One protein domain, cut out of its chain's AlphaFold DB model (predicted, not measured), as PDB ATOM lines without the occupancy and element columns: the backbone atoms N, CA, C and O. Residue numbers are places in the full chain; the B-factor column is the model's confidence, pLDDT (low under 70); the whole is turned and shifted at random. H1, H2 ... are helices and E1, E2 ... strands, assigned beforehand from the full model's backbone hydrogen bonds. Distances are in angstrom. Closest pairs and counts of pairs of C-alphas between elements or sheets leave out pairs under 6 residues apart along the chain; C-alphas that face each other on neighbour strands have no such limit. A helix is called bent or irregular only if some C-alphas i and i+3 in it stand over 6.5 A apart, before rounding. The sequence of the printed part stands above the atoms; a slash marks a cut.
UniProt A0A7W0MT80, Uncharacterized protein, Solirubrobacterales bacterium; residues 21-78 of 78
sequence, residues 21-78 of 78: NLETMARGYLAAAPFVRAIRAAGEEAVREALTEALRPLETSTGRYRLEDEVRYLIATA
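AT A GLANCE: This is residues 21 to 78 of the 78 residues of an uncharacterized protein of Solirubrobacterales bacterium (UniProt A0A7W0MT80). H3, the longest helix, has H1 packed across it and H2 meeting it near its start as a V; from this small helical body a long single arm, residues 69 to 78, sticks out. The printed part has 58 residues, with named elements H1, H2, H3 and E1 in that order, class mixed. It is loose, radius of gyration of the C-alphas 14.4 A, and flat, spanning 45 by 32 by 14 A.

IN THESE COORDINATES: H3, residues 44 to 58, is 21.5 A long and irregular: C-alphas 54 and 57 are 7.1 A apart. H1, residues 22 to 30, begins at C-alpha 22 (117.432, 111.363, 188.178); H2 is residues 33 to 42. E1, residues 65 to 77, 36.8 A long, ends at C-alpha 77 (147.510, 88.167, 195.243).

HOW THE PARTS SIT: H3 touches H1 at a steep tilt of 55 degrees, opposite ways; their closest C-alphas, Thr 52 and Ala 26, are 6.5 A apart. With residue 47 alone H3 only just touches H2, with 3 pairs of C-alphas within 8 A, the closest Val 47 and Ile 39 at 6.1 A. E1 pairs with no named strand. Every O i to N i+4 pair is within hydrogen-bond range in H1 and H2, 9 of 11 in H3.

THE WHOLE: The farthest C-alphas, Ser 61 and Ala 78, are 47.7 A apart. The printed part has no cut and no long link, and no printed residue has pLDDT under 70.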
ATOM      1  N   ASN A  21     114.583 107.804 190.073       96.44
ATOM      2  CA  ASN A  21     114.590 109.126 189.453       96.44
ATOM      3  C   ASN A  21     116.029 109.642 189.282       96.44
ATOM      4  O   ASN A  21     116.971 109.116 189.887       96.44
ATOM      5  N   LEU A  22     116.164 110.706 188.487       95.62
ATOM      6  CA  LEU A  22     117.432 111.363 188.178       95.62
ATOM      7  C   LEU A  22     118.173 111.850 189.426       95.62
ATOM      8  O   LEU A  22     119.382 111.678 189.537       95.62
ATOM      9  N   GLU A  23     117.449 112.413 190.394       95.25
ATOM     10  CA  GLU A  23     118.041 112.931 191.630       95.25
ATOM     11  C   GLU A  23     118.748 111.825 192.430       95.25
ATOM     12  O   GLU A  23     119.865 112.011 192.919       95.25
ATOM     13  N   THR A  24     118.122 110.649 192.530       96.12
ATOM     14  CA  THR A  24     118.689 109.494 193.239       96.12
ATOM     15  C   THR A  24     119.940 108.980 192.536       96.12
ATOM     16  O   THR A  24     120.926 108.687 193.216       96.12
ATOM     17  N   MET A  25     119.921 108.914 191.200       96.06
ATOM     18  CA  MET A  25     121.097 108.552 190.408       96.06
ATOM     19  C   MET A  25     122.223 109.571 190.616       96.06
ATOM     20  O   MET A  25     123.301 109.210 191.080       96.06
ATOM     21  N   ALA A  26     121.954 110.860 190.387       95.81
ATOM     22  CA  ALA A  26     122.943 111.930 190.502       95.81
ATOM     23  C   ALA A  26     123.596 111.985 191.893       95.81
ATOM     24  O   ALA A  26     124.808 112.157 192.001       95.81
ATOM     25  N   ARG A  27     122.824 111.770 192.968       94.81
ATOM     26  CA  ARG A  27     123.362 111.701 194.337       94.81
ATOM     27  C   ARG A  27     124.407 110.592 194.504       94.81
ATOM     28  O   ARG A  27     125.400 110.813 195.193       94.81
ATOM     29  N   GLY A  28     124.196 109.425 193.892       93.25
ATOM     30  CA  GLY A  28     125.156 108.317 193.932       93.25
ATOM     31  C   GLY A  28     126.483 108.681 193.263       93.25
ATOM     32  O   GLY A  28     127.547 108.488 193.848       93.25
ATOM     33  N   TYR A  29     126.414 109.295 192.083       94.38
ATOM     34  CA  TYR A  29     127.594 109.714 191.325       94.38
ATOM     35  C   TYR A  29     128.360 110.833 192.036       94.38
ATOM     36  O   TYR A  29     129.571 110.731 192.200       94.38
ATOM     37  N   LEU A  30     127.671 111.856 192.554       96.50
ATOM     38  CA  LEU A  30     128.311 112.973 193.264       96.50
ATOM     39  C   LEU A  30     129.067 112.539 194.532       96.50
ATOM     40  O   LEU A  30     130.013 113.213 194.938       96.50
ATOM     41  N   ALA A  31     128.692 111.409 195.139       95.19
ATOM     42  CA  ALA A  31     129.402 110.836 196.282       95.19
ATOM     43  C   ALA A  31     130.693 110.085 195.892       95.19
ATOM     44  O   ALA A  31     131.546 109.845 196.748       95.19
ATOM     45  N   ALA A  32     130.863 109.710 194.620       94.25
ATOM     46  CA  ALA A  32     132.026 108.962 194.163       94.25
ATOM     47  C   ALA A  32     133.276 109.854 194.052       94.25
ATOM     48  O   ALA A  32     133.217 111.028 193.678       94.25
ATOM     49  N   ALA A  33     134.447 109.274 194.332       96.50
ATOM     50  CA  ALA A  33     135.715 110.005 194.402       96.50
ATOM     51  C   ALA A  33     136.049 110.870 193.160       96.50
ATOM     52  O   ALA A  33     136.530 111.994 193.352       96.50
ATOM     53  N   PRO A  34     135.783 110.438 191.907       95.31
ATOM     54  CA  PRO A  34     136.002 111.282 190.729       95.31
ATOM     55  C   PRO A  34     135.155 112.560 190.732       95.31
ATOM     56  O   PRO A  34     135.657 113.636 190.409       95.31
ATOM     57  N   PHE A  35     133.897 112.478 191.167       97.12
ATOM     58  CA  PHE A  35     133.018 113.642 191.240       97.12
ATOM     59  C   PHE A  35     133.369 114.533 192.426       97.12
ATOM     60  O   PHE A  35     133.395 115.746 192.267       97.12
ATOM     61  N   VAL A  36     133.786 113.973 193.566       96.69
ATOM     62  CA  VAL A  36     134.354 114.768 194.672       96.69
ATOM     63  C   VAL A  36     135.566 115.585 194.201       96.69
ATOM     64  O   VAL A  36     135.715 116.755 194.560       96.69
ATOM     65  N   ARG A  37     136.434 114.998 193.367       97.75
ATOM     66  CA  ARG A  37     137.562 115.705 192.740       97.75
ATOM     67  C   ARG A  37     137.075 116.822 191.809       97.75
ATOM     68  O   ARG A  37     137.619 117.922 191.888       97.75
ATOM     69  N   ALA A  38     136.070 116.563 190.973       98.00
ATOM     70  CA  ALA A  38     135.491 117.557 190.067       98.00
ATOM     71  C   ALA A  38     134.823 118.719 190.822       98.00
ATOM     72  O   ALA A  38     135.073 119.877 190.502       98.00
ATOM     73  N   ILE A  39     134.060 118.427 191.880       98.19
ATOM     74  CA  ILE A  39     133.388 119.419 192.735       98.19
ATOM     75  C   ILE A  39     134.409 120.377 193.350       98.19
ATOM     76  O   ILE A  39     134.206 121.588 193.342       98.19
ATOM     77  N   ARG A  40     135.548 119.864 193.831       97.88
ATOM     78  CA  ARG A  40     136.632 120.709 194.363       97.88
ATOM     79  C   ARG A  40     137.253 121.633 193.311       97.88
ATOM     80  O   ARG A  40     137.823 122.650 193.687       97.88
ATOM     81  N   ALA A  41     137.194 121.263 192.033       98.44
ATOM     82  CA  ALA A  41     137.788 122.028 190.943       98.44
ATOM     83  C   ALA A  41     136.817 123.045 190.318       98.44
ATOM     84  O   ALA A  41     137.248 124.134 189.955       98.44
ATOM     85  N   ALA A  42     135.535 122.694 190.187       97.88
ATOM     86  CA  ALA A  42     134.547 123.455 189.414       97.88
ATOM     87  C   ALA A  42     133.328 123.938 190.224       97.88
ATOM     88  O   ALA A  42     132.520 124.703 189.706       97.88
ATOM     89  N   GLY A  43     133.195 123.524 191.488       97.94
ATOM     90  CA  GLY A  43     132.022 123.798 192.321       97.94
ATOM     91  C   GLY A  43     130.916 122.749 192.162       97.94
ATOM     92  O   GLY A  43     130.797 122.093 191.130       97.94
ATOM     93  N   GLU A  44     130.110 122.560 193.212       96.25
ATOM     94  CA  GLU A  44     129.096 121.495 193.236       96.25
ATOM     95  C   GLU A  44     127.968 121.727 192.229       96.25
ATOM     96  O   GLU A  44     127.579 120.793 191.536       96.25
ATOM     97  N   GLU A  45     127.463 122.956 192.125       97.31
ATOM     98  CA  GLU A  45     126.336 123.292 191.251       97.31
ATOM     99  C   GLU A  45     126.658 123.020 189.776       97.31
ATOM    100  O   GLU A  45     125.915 122.298 189.114       97.31
ATOM    101  N   ALA A  46     127.819 123.481 189.299       97.94
ATOM    102  CA  ALA A  46     128.266 123.254 187.926       97.94
ATOM    103  C   ALA A  46     128.452 121.759 187.610       97.94
ATOM    104  O   ALA A  46     128.068 121.286 186.541       97.94
ATOM    105  N   VAL A  47     129.016 120.990 188.549       98.19
ATOM    106  CA  VAL A  47     129.179 119.537 188.379       98.19
ATOM    107  C   VAL A  47     127.826 118.831 188.394       98.19
ATOM    108  O   VAL A  47     127.607 117.920 187.598       98.19
ATOM    109  N   ARG A  48     126.910 119.249 189.272       97.19
ATOM    110  CA  ARG A  48     125.556 118.704 189.349       97.19
ATOM    111  C   ARG A  48     124.793 118.964 188.058       97.19
ATOM    112  O   ARG A  48     124.225 118.016 187.531       97.19
ATOM    113  N   GLU A  49     124.798 120.183 187.530       97.19
ATOM    114  CA  GLU A  49     124.139 120.520 186.263       97.19
ATOM    115  C   GLU A  49     124.687 119.667 185.111       97.19
ATOM    116  O   GLU A  49     123.928 118.948 184.459       97.19
ATOM    117  N   ALA A  50     126.013 119.646 184.939       97.81
ATOM    118  CA  ALA A  50     126.665 118.872 183.886       97.81
ATOM    119  C   ALA A  50     126.360 117.367 183.982       97.81
ATOM    120  O   ALA A  50     126.082 116.717 182.974       97.81
ATOM    121  N   LEU A  51     126.378 116.809 185.196       96.75
ATOM    122  CA  LEU A  51     126.030 115.412 185.438       96.75
ATOM    123  C   LEU A  51     124.557 115.137 185.114       96.75
ATOM    124  O   LEU A  51     124.243 114.136 184.482       96.75
ATOM    125  N   THR A  52     123.654 116.016 185.536       95.94
ATOM    126  CA  THR A  52     122.208 115.848 185.341       95.94
ATOM    127  C   THR A  52     121.861 115.833 183.850       95.94
ATOM    128  O   THR A  52     121.113 114.963 183.406       95.94
ATOM    129  N   GLU A  53     122.473 116.719 183.056       96.88
ATOM    130  CA  GLU A  53     122.330 116.713 181.596       96.88
ATOM    131  C   GLU A  53     122.920 115.456 180.950       96.88
ATOM    132  O   GLU A  53     122.297 114.869 180.065       96.88
ATOM    133  N   ALA A  54     124.079 114.990 181.422       96.19
ATOM    134  CA  ALA A  54     124.697 113.767 180.912       96.19
ATOM    135  C   ALA A  54     123.861 112.505 181.201       96.19
ATOM    136  O   ALA A  54     123.875 111.564 180.409       96.19
ATOM    137  N   LEU A  55     123.130 112.481 182.319       95.44
ATOM    138  CA  LEU A  55     122.312 111.341 182.741       95.44
ATOM    139  C   LEU A  55     120.901 111.342 182.139       95.44
ATOM    140  O   LEU A  55     120.286 110.281 182.049       95.44
ATOM    141  N   ARG A  56     120.381 112.499 181.707       94.56
ATOM    142  CA  ARG A  56     119.026 112.658 181.145       94.56
ATOM    143  C   ARG A  56     118.668 111.629 180.051       94.56
ATOM    144  O   ARG A  56     117.554 111.113 180.090       94.56
ATOM    145  N   PRO A  57     119.564 111.257 179.113       96.06
ATOM    146  CA  PRO A  57     119.249 110.262 178.081       96.06
ATOM    147  C   PRO A  57     119.012 108.837 178.605       96.06
ATOM    148  O   PRO A  57     118.524 107.995 177.858       96.06
ATOM    149  N   LEU A  58     119.368 108.554 179.862       96.12
ATOM    150  CA  LEU A  58     119.202 107.242 180.497       96.12
ATOM    151  C   LEU A  58     117.803 107.043 181.100       96.12
ATOM    152  O   LEU A  58     117.519 105.994 181.691       96.12
ATOM    153  N   GLU A  59     116.931 108.046 180.981       97.50
ATOM    154  CA  GLU A  59     115.541 107.935 181.390       97.50
ATOM    155  C   GLU A  59     114.789 106.927 180.512       97.50
ATOM    156  O   GLU A  59     114.769 106.979 179.284       97.50
ATOM    157  N   THR A  60     114.137 105.986 181.174       96.44
ATOM    158  CA  THR A  60     113.272 104.986 180.557       96.44
ATOM    159  C   THR A  60     111.872 105.548 180.326       96.44
ATOM    160  O   THR A  60     111.459 106.527 180.941       96.44
ATOM    161  N   SER A  61     111.057 104.841 179.541       96.44
ATOM    162  CA  SER A  61     109.653 105.212 179.302       96.44
ATOM    163  C   SER A  61     108.775 105.260 180.562       96.44
ATOM    164  O   SER A  61     107.641 105.721 180.496       96.44
ATOM    165  N   THR A  62     109.264 104.749 181.698       95.94
ATOM    166  CA  THR A  62     108.552 104.757 182.988       95.94
ATOM    167  C   THR A  62     109.009 105.874 183.929       95.94
ATOM    168  O   THR A  62     108.578 105.906 185.079       95.94
ATOM    169  N   GLY A  63     109.902 106.762 183.480       94.75
ATOM    170  CA  GLY A  63     110.487 107.831 184.300       94.75
ATOM    171  C   GLY A  63     111.587 107.366 185.265       94.75
ATOM    172  O   GLY A  63     112.113 108.146 186.056       94.75
ATOM    173  N   ARG A  64     111.944 106.077 185.219       97.38
ATOM    174  CA  ARG A  64     113.100 105.507 185.928       97.38
ATOM    175  C   ARG A  64     114.370 105.710 185.124       97.38
ATOM    176  O   ARG A  64     114.295 105.837 183.909       97.38
ATOM    177  N   TYR A  65     115.519 105.622 185.775       97.50
ATOM    178  CA  TYR A  65     116.825 105.741 185.132       97.50
ATOM    179  C   TYR A  65     117.535 104.393 185.151       97.50
ATOM    180  O   TYR A  65     117.524 103.709 186.178       97.50
ATOM    181  N   ARG A  66     118.128 104.002 184.020       96.56
ATOM    182  CA  ARG A  66     118.846 102.731 183.884       96.56
ATOM    183  C   ARG A  66     120.169 102.929 183.162       96.56
ATOM    184  O   ARG A  66     120.195 103.494 182.075       96.56
ATOM    185  N   LEU A  67     121.232 102.387 183.744       94.75
ATOM    186  CA  LEU A  67     122.546 102.300 183.121       94.75
ATOM    187  C   LEU A  67     122.901 100.832 182.891       94.75
ATOM    188  O   LEU A  67     122.676  99.991 183.763       94.75
ATOM    189  N   GLU A  68     123.451 100.540 181.719       95.06
ATOM    190  CA  GLU A  68     124.115  99.272 181.429       95.06
ATOM    191  C   GLU A  68     125.579  99.575 181.146       95.06
ATOM    192  O   GLU A  68     125.875 100.432 180.314       95.06
ATOM    193  N   ASP A  69     126.471  98.908 181.866       94.69
ATOM    194  CA  ASP A  69     127.902  99.177 181.794       94.69
ATOM    195  C   ASP A  69     128.699  97.871 181.902       94.69
ATOM    196  O   ASP A  69     128.187  96.820 182.308       94.69
ATOM    197  N   GLU A  70     129.963  97.936 181.506       96.75
ATOM    198  CA  GLU A  70     130.909  96.837 181.549       96.75
ATOM    199  C   GLU A  70     132.240  97.327 182.116       96.75
ATOM    200  O   GLU A  70     132.893  98.214 181.570       96.75
ATOM    201  N   VAL A  71     132.690  96.700 183.201       96.12
ATOM    202  CA  VAL A  71     133.997  96.992 183.793       96.12
ATOM    203  C   VAL A  71     134.953  95.834 183.591       96.12
ATOM    204  O   VAL A  71     134.623  94.668 183.809       96.12
ATOM    205  N   ARG A  72     136.193  96.159 183.232       97.19
ATOM    206  CA  ARG A  72     137.293  95.201 183.283       97.19
ATOM    207  C   ARG A  72     137.781  95.077 184.722       97.19
ATOM    208  O   ARG A  72     138.157  96.078 185.328       97.19
ATOM    209  N   TYR A  73     137.850  93.855 185.236       96.12
ATOM    210  CA  TYR A  73     138.385  93.577 186.567       96.12
ATOM    211  C   TYR A  73     139.591  92.641 186.508       96.12
ATOM    212  O   TYR A  73     139.801  91.894 185.547       96.12
ATOM    213  N   LEU A  74     140.402  92.711 187.562       96.62
ATOM    214  CA  LEU A  74     141.548  91.849 187.786       96.62
ATOM    215  C   LEU A  74     141.686  91.589 189.286       96.62
ATOM    216  O   LEU A  74     141.727  92.527 190.078       96.62
ATOM    217  N   ILE A  75     141.790  90.317 189.661       96.50
ATOM    218  CA  ILE A  75     142.057  89.859 191.023       96.50
ATOM    219  C   ILE A  75     143.440  89.216 191.028       96.50
ATOM    220  O   ILE A  75     143.706  88.258 190.297       96.50
ATOM    221  N   ALA A  76     144.333  89.738 191.862       96.69
ATOM    222  CA  ALA A  76     145.679  89.217 192.043       96.69
ATOM    223  C   ALA A  76     146.040  89.169 193.529       96.69
ATOM    224  O   ALA A  76     145.493  89.921 194.333       96.69
ATOM    225  N   THR A  77     146.968  88.286 193.883       96.12
ATOM    226  CA  THR A  77     147.510  88.167 195.243       96.12
ATOM    227  C   THR A  77     149.009  88.431 195.227       96.12
ATOM    228  O   THR A  77     149.656  88.194 194.206       96.12
ATOM    229  N   ALA A  78     149.549  88.913 196.345       91.25
ATOM    230  CA  ALA A  78     150.993  88.893 196.576       91.25
ATOM    231  C   ALA A  78     151.508  87.451 196.701       91.25
ATOM    232  O   ALA A  78     150.683  86.559 197.024       91.25
TER     233      ALA A  78